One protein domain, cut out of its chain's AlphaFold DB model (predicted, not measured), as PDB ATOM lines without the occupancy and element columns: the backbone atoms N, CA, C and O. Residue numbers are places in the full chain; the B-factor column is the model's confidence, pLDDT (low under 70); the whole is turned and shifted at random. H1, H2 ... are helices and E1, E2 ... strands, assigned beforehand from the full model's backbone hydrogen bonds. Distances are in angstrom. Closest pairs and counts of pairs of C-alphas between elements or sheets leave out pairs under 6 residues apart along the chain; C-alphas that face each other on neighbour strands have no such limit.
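This is residues 329 to 413 of the 589 residues of an uncharacterized protein of Candidatus Aenigmarchaeota archaeon (UniProt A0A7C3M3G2). A long, twisted hairpin of E6 and E7 makes most of the length of this thin rod, with the short strands E4 and E5 one after the other along one side of E6. Near the E6 to E7 turn the small sheet E1 E2 E3 is only partly face to face with the hairpin, and the link from E2 to E3 reaches the rod's far end. The printed part has 85 residues with seven named strands and one named helix, in the order E1 E2 E3 H1 E4 E5 E6 E7; the class is mostly strand. One sheet runs E1 - E2 - E3; in the other, branched sheet E6 is the neighbour of E4, E5 and E7, and both sheets are antiparallel. The whole is extended, with a radius of gyration of the C-alphas of 20.2 A and spans of 69 by 25 by 16 A.

Start with E1, residues 329 to 331, E2, residues 334 to 339, and E3, residues 348 to 354: they form a meander, each strand the antiparallel neighbour of the one before. Look for N 331 and O 334 at 2.9 A in the hairpin E1 and E2, and N 350 and O 337 at 2.9 A in the hairpin E2 and E3. Next comes H1, residues 355 to 358, too short for an O i to N i+4 pair; its one O i to N i+3 pair is within range. E4, residues 360 to 363, and E5, residues 368 to 372, lie on one side of E6, residues 375 to 390, and E7, residues 395 to 412, on the other side. N 362 and O 383 are 2.8 A apart between E4 and E6, N 370 and O 377 3.0 A in the hairpin E5 and E6, and N 384 and O 402 2.8 A in the hairpin E6 and E7. E5 E6 E7 is a second meander. The two sheets form a sandwich, two sheets face to face, with best planes 40 degrees apart; the C-alphas of Cys 330 and Cys 389 are the closest of E1 and E6, at 5.7 A. H1 is on the branched sheet at a height of 7.0 A, and only grazes the sheet E1 E2 E3.

Find C-alpha 329 at (44.731, 1.053, -2.762), where E1 begins. E2 measures 15.1 A and E3 16.8 A. From C-alpha 375 at (23.813, -33.652, 27.467), E6 runs 43.4 A; E7 runs 46.7 A, bends by 60 degrees at residue 401, and ends at C-alpha 412 at (24.910, -37.073, 29.843).

The C-alphas of Ala 345 and Ser 413, the two farthest apart, are 69.1 A from each other. The printed part has no cut and no long link. Mean pLDDT of the printed part is 96.0, and no printed residue is under 70.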
ATOM      1  N   ARG A 329      46.105   0.959  -2.259       96.19
ATOM      2  CA  ARG A 329      44.731   1.053  -2.762       96.19
ATOM      3  C   ARG A 329      44.005  -0.273  -2.611       96.19
ATOM      4  O   ARG A 329      44.628  -1.325  -2.511       96.19
ATOM      5  N   CYS A 330      42.685  -0.205  -2.660       97.25
ATOM      6  CA  CYS A 330      41.846  -1.378  -2.843       97.25
ATOM      7  C   CYS A 330      41.470  -1.498  -4.321       97.25
ATOM      8  O   CYS A 330      40.984  -0.528  -4.908       97.25
ATOM      9  N   TYR A 331      41.667  -2.675  -4.906       96.44
ATOM     10  CA  TYR A 331      41.123  -3.044  -6.210       96.44
ATOM     11  C   TYR A 331      40.181  -4.235  -6.012       96.44
ATOM     12  O   TYR A 331      40.612  -5.376  -5.847       96.44
ATOM     13  N   GLY A 332      38.879  -3.953  -5.914       95.06
ATOM     14  CA  GLY A 332      37.922  -4.923  -5.374       95.06
ATOM     15  C   GLY A 332      38.249  -5.256  -3.914       95.06
ATOM     16  O   GLY A 332      38.460  -4.349  -3.111       95.06
ATOM     17  N   ASN A 333      38.332  -6.549  -3.591       95.69
ATOM     18  CA  ASN A 333      38.736  -7.046  -2.268       95.69
ATOM     19  C   ASN A 333      40.246  -7.307  -2.136       95.69
ATOM     20  O   ASN A 333      40.685  -7.847  -1.126       95.69
ATOM     21  N   VAL A 334      41.049  -6.887  -3.115       96.31
ATOM     22  CA  VAL A 334      42.503  -7.051  -3.084       96.31
ATOM     23  C   VAL A 334      43.167  -5.753  -2.630       96.31
ATOM     24  O   VAL A 334      42.964  -4.691  -3.227       96.31
ATOM     25  N   LEU A 335      43.976  -5.840  -1.575       97.19
ATOM     26  CA  LEU A 335      44.842  -4.763  -1.118       97.19
ATOM     27  C   LEU A 335      46.115  -4.745  -1.965       97.19
ATOM     28  O   LEU A 335      46.899  -5.700  -1.963       97.19
ATOM     29  N   GLN A 336      46.325  -3.632  -2.664       97.38
ATOM     30  CA  GLN A 336      47.503  -3.400  -3.487       97.38
ATOM     31  C   GLN A 336      48.411  -2.324  -2.882       97.38
ATOM     32  O   GLN A 336      47.927  -1.367  -2.272       97.38
ATOM     33  N   GLU A 337      49.719  -2.459  -3.086       97.19
ATOM     34  CA  GLU A 337      50.733  -1.443  -2.782       97.19
ATOM     35  C   GLU A 337      51.574  -1.167  -4.012       97.19
ATOM     36  O   GLU A 337      51.941  -2.076  -4.749       97.19
ATOM     37  N   CYS A 338      51.859   0.109  -4.218       97.19
ATOM     38  CA  CYS A 338      52.702   0.574  -5.290       97.19
ATOM     39  C   CYS A 338      54.166   0.259  -4.982       97.19
ATOM     40  O   CYS A 338      54.760   0.876  -4.088       97.19
ATOM     41  N   LYS A 339      54.733  -0.703  -5.699       95.19
ATOM     42  CA  LYS A 339      56.144  -1.085  -5.626       95.19
ATOM     43  C   LYS A 339      56.514  -1.801  -6.924       95.19
ATOM     44  O   LYS A 339      55.638  -2.211  -7.668       95.19
ATOM     45  N   ASN A 340      57.802  -1.988  -7.146       93.06
ATOM     46  CA  ASN A 340      58.289  -2.834  -8.223       93.06
ATOM     47  C   ASN A 340      57.999  -4.318  -7.898       93.06
ATOM     48  O   ASN A 340      58.444  -4.830  -6.862       93.06
ATOM     49  N   CYS A 341      57.203  -4.970  -8.739       91.88
ATOM     50  CA  CYS A 341      56.737  -6.350  -8.633       91.88
ATOM     51  C   CYS A 341      57.450  -7.311  -9.579       91.88
ATOM     52  O   CYS A 341      57.578  -8.488  -9.237       91.88
ATOM     53  N   ASP A 342      57.855  -6.842 -10.754       90.00
ATOM     54  CA  ASP A 342      58.430  -7.668 -11.819       90.00
ATOM     55  C   ASP A 342      59.931  -7.419 -12.054       90.00
ATOM     56  O   ASP A 342      60.528  -7.985 -12.970       90.00
ATOM     57  N   ALA A 343      60.553  -6.672 -11.140       85.31
ATOM     58  CA  ALA A 343      61.965  -6.312 -11.114       85.31
ATOM     59  C   ALA A 343      62.408  -5.354 -12.236       85.31
ATOM     60  O   ALA A 343      63.606  -5.290 -12.533       85.31
ATOM     61  N   ASP A 344      61.495  -4.565 -12.812       84.88
ATOM     62  CA  ASP A 344      61.836  -3.487 -13.747       84.88
ATOM     63  C   ASP A 344      62.183  -2.152 -13.032       84.88
ATOM     64  O   ASP A 344      62.469  -2.129 -11.836       84.88
ATOM     65  N   ALA A 345      62.310  -1.025 -13.740       84.75
ATOM     66  CA  ALA A 345      62.649   0.259 -13.105       84.75
ATOM     67  C   ALA A 345      61.425   1.033 -12.578       84.75
ATOM     68  O   ALA A 345      61.596   2.100 -11.980       84.75
ATOM     69  N   CYS A 346      60.222   0.526 -12.818       91.06
ATOM     70  CA  CYS A 346      58.966   1.214 -12.615       91.06
ATOM     71  C   CYS A 346      58.184   0.695 -11.419       91.06
ATOM     72  O   CYS A 346      58.511  -0.293 -10.762       91.06
ATOM     73  N   LEU A 347      57.207   1.510 -11.036       93.50
ATOM     74  CA  LEU A 347      56.313   1.216  -9.936       93.50
ATOM     75  C   LEU A 347      54.918   0.879 -10.460       93.50
ATOM     76  O   LEU A 347      54.223   1.740 -11.009       93.50
ATOM     77  N   GLU A 348      54.479  -0.340 -10.167       95.06
ATOM     78  CA  GLU A 348      53.138  -0.835 -10.456       95.06
ATOM     79  C   GLU A 348      52.385  -1.266  -9.190       95.06
ATOM     80  O   GLU A 348      52.891  -1.320  -8.064       95.06
ATOM     81  N   TRP A 349      51.089  -1.519  -9.361       96.50
ATOM     82  CA  TRP A 349      50.217  -1.931  -8.271       96.50
ATOM     83  C   TRP A 349      50.326  -3.426  -7.991       96.50
ATOM     84  O   TRP A 349      49.619  -4.247  -8.576       96.50
ATOM     85  N   CYS A 350      51.141  -3.764  -7.004       95.62
ATOM     86  CA  CYS A 350      51.332  -5.124  -6.532       95.62
ATOM     87  C   CYS A 350      50.219  -5.586  -5.602       95.62
ATOM     88  O   CYS A 350      49.932  -4.920  -4.608       95.62
ATOM     89  N   THR A 351      49.672  -6.778  -5.833       96.00
ATOM     90  CA  THR A 351      48.841  -7.464  -4.835       96.00
ATOM     91  C   THR A 351      49.683  -7.812  -3.610       96.00
ATOM     92  O   THR A 351      50.651  -8.563  -3.709       96.00
ATOM     93  N   ILE A 352      49.314  -7.276  -2.449       94.25
ATOM     94  CA  ILE A 352      49.915  -7.673  -1.169       94.25
ATOM     95  C   ILE A 352      49.063  -8.749  -0.507       94.25
ATOM     96  O   ILE A 352      49.591  -9.674   0.102       94.25
ATOM     97  N   GLU A 353      47.741  -8.587  -0.572       95.94
ATOM     98  CA  GLU A 353      46.805  -9.400   0.190       95.94
ATOM     99  C   GLU A 353      45.427  -9.427  -0.479       95.94
ATOM    100  O   GLU A 353      44.856  -8.379  -0.779       95.94
ATOM    101  N   ASP A 354      44.876 -10.624  -0.681       96.38
ATOM    102  CA  ASP A 354      43.452 -10.810  -0.974       96.38
ATOM    103  C   ASP A 354      42.689 -10.878   0.352       96.38
ATOM    104  O   ASP A 354      42.894 -11.801   1.144       96.38
ATOM    105  N   CYS A 355      41.817  -9.902   0.618       96.81
ATOM    106  CA  CYS A 355      41.075  -9.867   1.873       96.81
ATOM    107  C   CYS A 355      40.170 -11.100   2.038       96.81
ATOM    108  O   CYS A 355      40.061 -11.587   3.161       96.81
ATOM    109  N   ASN A 356      39.629 -11.666   0.950       94.69
ATOM    110  CA  ASN A 356      38.761 -12.851   1.016       94.69
ATOM    111  C   ASN A 356      39.518 -14.098   1.497       94.69
ATOM    112  O   ASN A 356      38.925 -15.023   2.046       94.69
ATOM    113  N   ALA A 357      40.848 -14.142   1.337       95.38
ATOM    114  CA  ALA A 357      41.659 -15.255   1.833       95.38
ATOM    115  C   ALA A 357      41.621 -15.372   3.372       95.38
ATOM    116  O   ALA A 357      42.034 -16.391   3.928       95.38
ATOM    117  N   ARG A 358      41.123 -14.338   4.069       95.75
ATOM    118  CA  ARG A 358      40.886 -14.332   5.518       95.75
ATOM    119  C   ARG A 358      39.447 -14.679   5.903       95.75
ATOM    120  O   ARG A 358      39.141 -14.697   7.093       95.75
ATOM    121  N   ASP A 359      38.565 -14.956   4.951       97.06
ATOM    122  CA  ASP A 359      37.187 -15.308   5.270       97.06
ATOM    123  C   ASP A 359      37.122 -16.621   6.044       97.06
ATOM    124  O   ASP A 359      37.763 -17.619   5.707       97.06
ATOM    125  N   GLY A 360      36.321 -16.645   7.107       97.56
ATOM    126  CA  GLY A 360      36.222 -17.852   7.911       97.56
ATOM    127  C   GLY A 360      35.481 -17.707   9.224       97.56
ATOM    128  O   GLY A 360      35.019 -16.637   9.618       97.56
ATOM    129  N   TRP A 361      35.373 -18.835   9.923       98.00
ATOM    130  CA  TRP A 361      34.788 -18.916  11.256       98.00
ATOM    131  C   TRP A 361      35.840 -18.650  12.327       98.00
ATOM    132  O   TRP A 361      36.814 -19.390  12.453       98.00
ATOM    133  N   TYR A 362      35.589 -17.646  13.157       97.25
ATOM    134  CA  TYR A 362      36.463 -17.250  14.253       97.25
ATOM    135  C   TYR A 362      35.778 -17.477  15.592       97.25
ATOM    136  O   TYR A 362      34.603 -17.153  15.761       97.25
ATOM    137  N   ASN A 363      36.520 -18.012  16.562       97.38
ATOM    138  CA  ASN A 363      36.026 -18.179  17.925       97.38
ATOM    139  C   ASN A 363      35.742 -16.814  18.555       97.38
ATOM    140  O   ASN A 363      36.606 -15.936  18.598       97.38
ATOM    141  N   ARG A 364      34.531 -16.663  19.086       97.31
ATOM    142  CA  ARG A 364      34.094 -15.485  19.823       97.31
ATOM    143  C   ARG A 364      34.024 -15.827  21.307       97.31
ATOM    144  O   ARG A 364      33.138 -16.549  21.746       97.31
ATOM    145  N   GLY A 365      34.953 -15.273  22.082       96.00
ATOM    146  CA  GLY A 365      35.041 -15.526  23.520       96.00
ATOM    147  C   GLY A 365      35.586 -16.914  23.868       96.00
ATOM    148  O   GLY A 365      36.002 -17.678  22.996       96.00
ATOM    149  N   ASN A 366      35.606 -17.211  25.168       97.25
ATOM    150  CA  ASN A 366      36.100 -18.485  25.688       97.25
ATOM    151  C   ASN A 366      35.032 -19.587  25.573       97.25
ATOM    152  O   ASN A 366      33.841 -19.280  25.691       97.25
ATOM    153  N   PRO A 367      35.439 -20.864  25.434       97.25
ATOM    154  CA  PRO A 367      34.514 -21.982  25.534       97.25
ATOM    155  C   PRO A 367      33.769 -21.973  26.874       97.25
ATOM    156  O   PRO A 367      34.339 -21.630  27.912       97.25
ATOM    157  N   TYR A 368      32.508 -22.396  26.867       96.75
ATOM    158  CA  TYR A 368      31.658 -22.451  28.056       96.75
ATOM    159  C   TYR A 368      30.806 -23.724  28.077       96.75
ATOM    160  O   TYR A 368      30.577 -24.361  27.051       96.75
ATOM    161  N   SER A 369      30.334 -24.121  29.257       97.00
ATOM    162  CA  SER A 369      29.446 -25.279  29.391       97.00
ATOM    163  C   SER A 369      28.022 -24.917  28.977       97.00
ATOM    164  O   SER A 369      27.473 -23.916  29.435       97.00
ATOM    165  N   CYS A 370      27.402 -25.749  28.147       97.19
ATOM    166  CA  CYS A 370      26.039 -25.554  27.661       97.19
ATOM    167  C   CYS A 370      25.284 -26.885  27.606       97.19
ATOM    168  O   CYS A 370      25.895 -27.948  27.495       97.19
ATOM    169  N   CYS A 371      23.954 -26.834  27.630       96.94
ATOM    170  CA  CYS A 371      23.131 -28.019  27.406       96.94
ATOM    171  C   CYS A 371      22.780 -28.179  25.921       96.94
ATOM    172  O   CYS A 371      22.433 -27.218  25.232       96.94
ATOM    173  N   SER A 372      22.839 -29.413  25.429       95.75
ATOM    174  CA  SER A 372      22.334 -29.821  24.121       95.75
ATOM    175  C   SER A 372      21.412 -31.020  24.305       95.75
ATOM    176  O   SER A 372      21.864 -32.164  24.341       95.75
ATOM    177  N   GLY A 373      20.118 -30.745  24.477       94.94
ATOM    178  CA  GLY A 373      19.184 -31.745  24.991       94.94
ATOM    179  C   GLY A 373      19.597 -32.176  26.401       94.94
ATOM    180  O   GLY A 373      19.911 -31.325  27.229       94.94
ATOM    181  N   LEU A 374      19.668 -33.490  26.634       96.00
ATOM    182  CA  LEU A 374      20.009 -34.104  27.930       96.00
ATOM    183  C   LEU A 374      21.518 -34.132  28.241       96.00
ATOM    184  O   LEU A 374      21.951 -34.684  29.254       96.00
ATOM    185  N   ARG A 375      22.352 -33.577  27.359       96.31
ATOM    186  CA  ARG A 375      23.813 -33.652  27.467       96.31
ATOM    187  C   ARG A 375      24.414 -32.291  27.774       96.31
ATOM    188  O   ARG A 375      24.055 -31.304  27.134       96.31
ATOM    189  N   ILE A 376      25.373 -32.254  28.697       97.00
ATOM    190  CA  ILE A 376      26.258 -31.101  28.870       97.00
ATOM    191  C   ILE A 376      27.393 -31.204  27.854       97.00
ATOM    192  O   ILE A 376      28.029 -32.249  27.729       97.00
ATOM    193  N   CYS A 377      27.630 -30.128  27.115       97.12
ATOM    194  CA  CYS A 377      28.666 -30.013  26.097       97.12
ATOM    195  C   CYS A 377      29.571 -28.818  26.411       97.12
ATOM    196  O   CYS A 377      29.168 -27.873  27.094       97.12
ATOM    197  N   THR A 378      30.777 -28.826  25.851       97.75
ATOM    198  CA  THR A 378      31.578 -27.611  25.692       97.75
ATOM    199  C   THR A 378      31.080 -26.882  24.448       97.75
ATOM    200  O   THR A 378      31.217 -27.384  23.333       97.75
ATOM    201  N   CYS A 379      30.462 -25.721  24.639       97.75
ATOM    202  CA  CYS A 379      30.074 -24.813  23.570       97.75
ATOM    203  C   CYS A 379      31.194 -23.814  23.284       97.75
ATOM    204  O   CYS A 379      31.824 -23.292  24.203       97.75
ATOM    205  N   GLN A 380      31.393 -23.504  22.008       98.00
ATOM    206  CA  GLN A 380      32.212 -22.387  21.559       98.00
ATOM    207  C   GLN A 380      31.410 -21.590  20.534       98.00
ATOM    208  O   GLN A 380      31.063 -22.102  19.468       98.00
ATOM    209  N   ASP A 381      31.129 -20.332  20.857       97.94
ATOM    210  CA  ASP A 381      30.528 -19.419  19.895       97.94
ATOM    211  C   ASP A 381      31.555 -19.057  18.827       97.94
ATOM    212  O   ASP A 381      32.737 -18.842  19.114       97.94
ATOM    213  N   GLN A 382      31.097 -19.002  17.585       98.06
ATOM    214  CA  GLN A 382      31.872 -18.592  16.431       98.06
ATOM    215  C   GLN A 382      31.102 -17.549  15.627       98.06
ATOM    216  O   GLN A 382      29.872 -17.569  15.551       98.06
ATOM    217  N   GLU A 383      31.848 -16.657  14.996       98.31
ATOM    218  CA  GLU A 383      31.342 -15.687  14.035       98.31
ATOM    219  C   GLU A 383      32.049 -15.883  12.698       98.31
ATOM    220  O   GLU A 383      33.260 -16.110  12.660       98.31
ATOM    221  N   TYR A 384      31.291 -15.844  11.608       98.00
ATOM    222  CA  TYR A 384      31.861 -15.834  10.273       98.00
ATOM    223  C   TYR A 384      32.236 -14.396   9.939       98.00
ATOM    224  O   TYR A 384      31.366 -13.519   9.917       98.00
ATOM    225  N   ARG A 385      33.532 -14.157   9.748       98.12
ATOM    226  CA  ARG A 385      34.076 -12.854   9.374       98.12
ATOM    227  C   ARG A 385      34.299 -12.854   7.873       98.12
ATOM    228  O   ARG A 385      35.067 -13.670   7.382       98.12
ATOM    229  N   ASP A 386      33.592 -11.953   7.212       97.38
ATOM    230  CA  ASP A 386      33.664 -11.667   5.783       97.38
ATOM    231  C   ASP A 386      34.529 -10.414   5.613       97.38
ATOM    232  O   ASP A 386      34.152  -9.318   6.057       97.38
ATOM    233  N   TYR A 387      35.745 -10.614   5.117       97.44
ATOM    234  CA  TYR A 387      36.786  -9.614   4.996       97.44
ATOM    235  C   TYR A 387      36.697  -8.901   3.647       97.44
ATOM    236  O   TYR A 387      36.671  -9.498   2.580       97.44
ATOM    237  N   TYR A 388      36.741  -7.575   3.694       96.88
ATOM    238  CA  TYR A 388      36.699  -6.716   2.519       96.88
ATOM    239  C   TYR A 388      37.789  -5.650   2.602       96.88
ATOM    240  O   TYR A 388      38.218  -5.243   3.689       96.88
ATOM    241  N   CYS A 389      38.236  -5.171   1.443       97.38
ATOM    242  CA  CYS A 389      39.216  -4.094   1.392       97.38
ATOM    243  C   CYS A 389      38.508  -2.748   1.594       97.38
ATOM    244  O   CYS A 389      37.733  -2.306   0.745       97.38
ATOM    245  N   ASP A 390      38.752  -2.079   2.724       97.44
ATOM    246  CA  ASP A 390      38.176  -0.761   2.986       97.44
ATOM    247  C   ASP A 390      39.022   0.325   2.315       97.44
ATOM    248  O   ASP A 390      40.118   0.665   2.774       97.44
ATOM    249  N   SER A 391      38.485   0.918   1.247       94.94
ATOM    250  CA  SER A 391      39.142   1.984   0.488       94.94
ATOM    251  C   SER A 391      39.462   3.229   1.320       94.94
ATOM    252  O   SER A 391      40.350   3.988   0.946       94.94
ATOM    253  N   SER A 392      38.759   3.464   2.435       95.19
ATOM    254  CA  SER A 392      38.995   4.629   3.299       95.19
ATOM    255  C   SER A 392      40.231   4.480   4.186       95.19
ATOM    256  O   SER A 392      40.869   5.476   4.522       95.19
ATOM    257  N   THR A 393      40.584   3.247   4.560       95.88
ATOM    258  CA  THR A 393      41.746   2.958   5.415       95.88
ATOM    259  C   THR A 393      42.841   2.186   4.700       95.88
ATOM    260  O   THR A 393      43.897   1.962   5.291       95.88
ATOM    261  N   THR A 394      42.614   1.779   3.447       96.00
ATOM    262  CA  THR A 394      43.533   0.954   2.650       96.00
ATOM    263  C   THR A 394      43.993  -0.283   3.426       96.00
ATOM    264  O   THR A 394      45.183  -0.565   3.550       96.00
ATOM    265  N   SER A 395      43.035  -0.986   4.038       96.06
ATOM    266  CA  SER A 395      43.284  -2.177   4.854       96.06
ATOM    267  C   SER A 395      42.114  -3.159   4.791       96.06
ATOM    268  O   SER A 395      40.967  -2.752   4.596       96.06
ATOM    269  N   CYS A 396      42.393  -4.452   4.986       97.12
ATOM    270  CA  CYS A 396      41.343  -5.460   5.106       97.12
ATOM    271  C   CYS A 396      40.596  -5.284   6.435       97.12
ATOM    272  O   CYS A 396      41.158  -5.492   7.517       97.12
ATOM    273  N   LYS A 397      39.322  -4.904   6.351       97.31
ATOM    274  CA  LYS A 397      38.368  -4.929   7.467       97.31
ATOM    275  C   LYS A 397      37.465  -6.141   7.323       97.31
ATOM    276  O   LYS A 397      37.509  -6.815   6.306       97.31
ATOM    277  N   TYR A 398      36.659  -6.425   8.338       97.62
ATOM    278  CA  TYR A 398      35.653  -7.475   8.249       97.62
ATOM    279  C   TYR A 398      34.309  -7.006   8.780       97.62
ATOM    280  O   TYR A 398      34.220  -6.091   9.606       97.62
ATOM    281  N   GLN A 399      33.267  -7.684   8.326       97.19
ATOM    282  CA  GLN A 399      31.938  -7.659   8.915       97.19
ATOM    283  C   GLN A 399      31.557  -9.071   9.366       97.19
ATOM    284  O   GLN A 399      32.027 -10.064   8.818       97.19
ATOM    285  N   VAL A 400      30.727  -9.169  10.401       97.75
ATOM    286  CA  VAL A 400      30.203 -10.460  10.858       97.75
ATOM    287  C   VAL A 400      28.913 -10.744  10.103       97.75
ATOM    288  O   VAL A 400      27.927 -10.035  10.299       97.75
ATOM    289  N   THR A 401      28.907 -11.773   9.258       97.31
ATOM    290  CA  THR A 401      27.740 -12.120   8.423       97.31
ATOM    291  C   THR A 401      26.921 -13.273   8.990       97.31
ATOM    292  O   THR A 401      25.736 -13.390   8.690       97.31
ATOM    293  N   SER A 402      27.513 -14.103   9.852       97.81
ATOM    294  CA  SER A 402      26.813 -15.204  10.516       97.81
ATOM    295  C   SER A 402      27.413 -15.506  11.884       97.81
ATOM    296  O   SER A 402      28.588 -15.251  12.140       97.81
ATOM    297  N   THR A 403      26.620 -16.111  12.764       97.50
ATOM    298  CA  THR A 403      27.081 -16.674  14.038       97.50
ATOM    299  C   THR A 403      26.647 -18.133  14.158       97.50
ATOM    300  O   THR A 403      25.663 -18.549  13.547       97.50
ATOM    301  N   ARG A 404      27.403 -18.939  14.906       97.31
ATOM    302  CA  ARG A 404      27.039 -20.320  15.256       97.31
ATOM    303  C   ARG A 404      27.661 -20.710  16.588       97.31
ATOM    304  O   ARG A 404      28.649 -20.113  16.996       97.31
ATOM    305  N   THR A 405      27.153 -21.766  17.209       97.44
ATOM    306  CA  THR A 405      27.777 -22.370  18.391       97.44
ATOM    307  C   THR A 405      28.175 -23.799  18.054       97.44
ATOM    308  O   THR A 405      27.312 -24.640  17.792       97.44
ATOM    309  N   ILE A 406      29.477 -24.087  18.049       97.25
ATOM    310  CA  ILE A 406      29.969 -25.461  17.910       97.25
ATOM    311  C   ILE A 406      29.919 -26.150  19.272       97.25
ATOM    312  O   ILE A 406      30.200 -25.536  20.302       97.25
ATOM    313  N   LYS A 407      29.534 -27.425  19.278       97.19
ATOM    314  CA  LYS A 407      29.378 -28.237  20.487       97.19
ATOM    315  C   LYS A 407      30.339 -29.414  20.420       97.19
ATOM    316  O   LYS A 407      30.331 -30.148  19.436       97.19
ATOM    317  N   SER A 408      31.138 -29.612  21.461       96.12
ATOM    318  CA  SER A 408      32.043 -30.757  21.591       96.12
ATOM    319  C   SER A 408      31.949 -31.385  22.982       96.12
ATOM    320  O   SER A 408      31.320 -30.833  23.887       96.12
ATOM    321  N   ASN A 409      32.554 -32.567  23.149       95.12
ATOM    322  CA  ASN A 409      32.682 -33.260  24.439       95.12
ATOM    323  C   ASN A 409      31.351 -33.452  25.190       95.12
ATOM    324  O   ASN A 409      31.292 -33.342  26.415       95.12
ATOM    325  N   CYS A 410      30.271 -33.711  24.450       95.81
ATOM    326  CA  CYS A 410      28.943 -33.879  25.021       95.81
ATOM    327  C   CYS A 410      28.848 -35.168  25.843       95.81
ATOM    328  O   CYS A 410      29.103 -36.253  25.322       95.81
ATOM    329  N   ARG A 411      28.404 -35.063  27.096       94.69
ATOM    330  CA  ARG A 411      28.114 -36.209  27.971       94.69
ATOM    331  C   ARG A 411      26.788 -36.029  28.691       94.69
ATOM    332  O   ARG A 411      26.349 -34.896  28.887       94.69
ATOM    333  N   CYS A 412      26.148 -37.129  29.074       95.75
ATOM    334  CA  CYS A 412      24.910 -37.073  29.843       95.75
ATOM    335  C   CYS A 412      25.121 -36.275  31.124       95.75
ATOM    336  O   CYS A 412      26.146 -36.428  31.789       95.75
ATOM    337  N   SER A 413      24.180 -35.376  31.416       96.50
ATOM    338  CA  SER A 413      24.258 -34.571  32.623       96.50
ATOM    339  C   SER A 413      22.904 -34.311  33.246       96.50
ATOM    340  O   SER A 413      21.997 -33.796  32.589       96.50
TER     341      SER A 413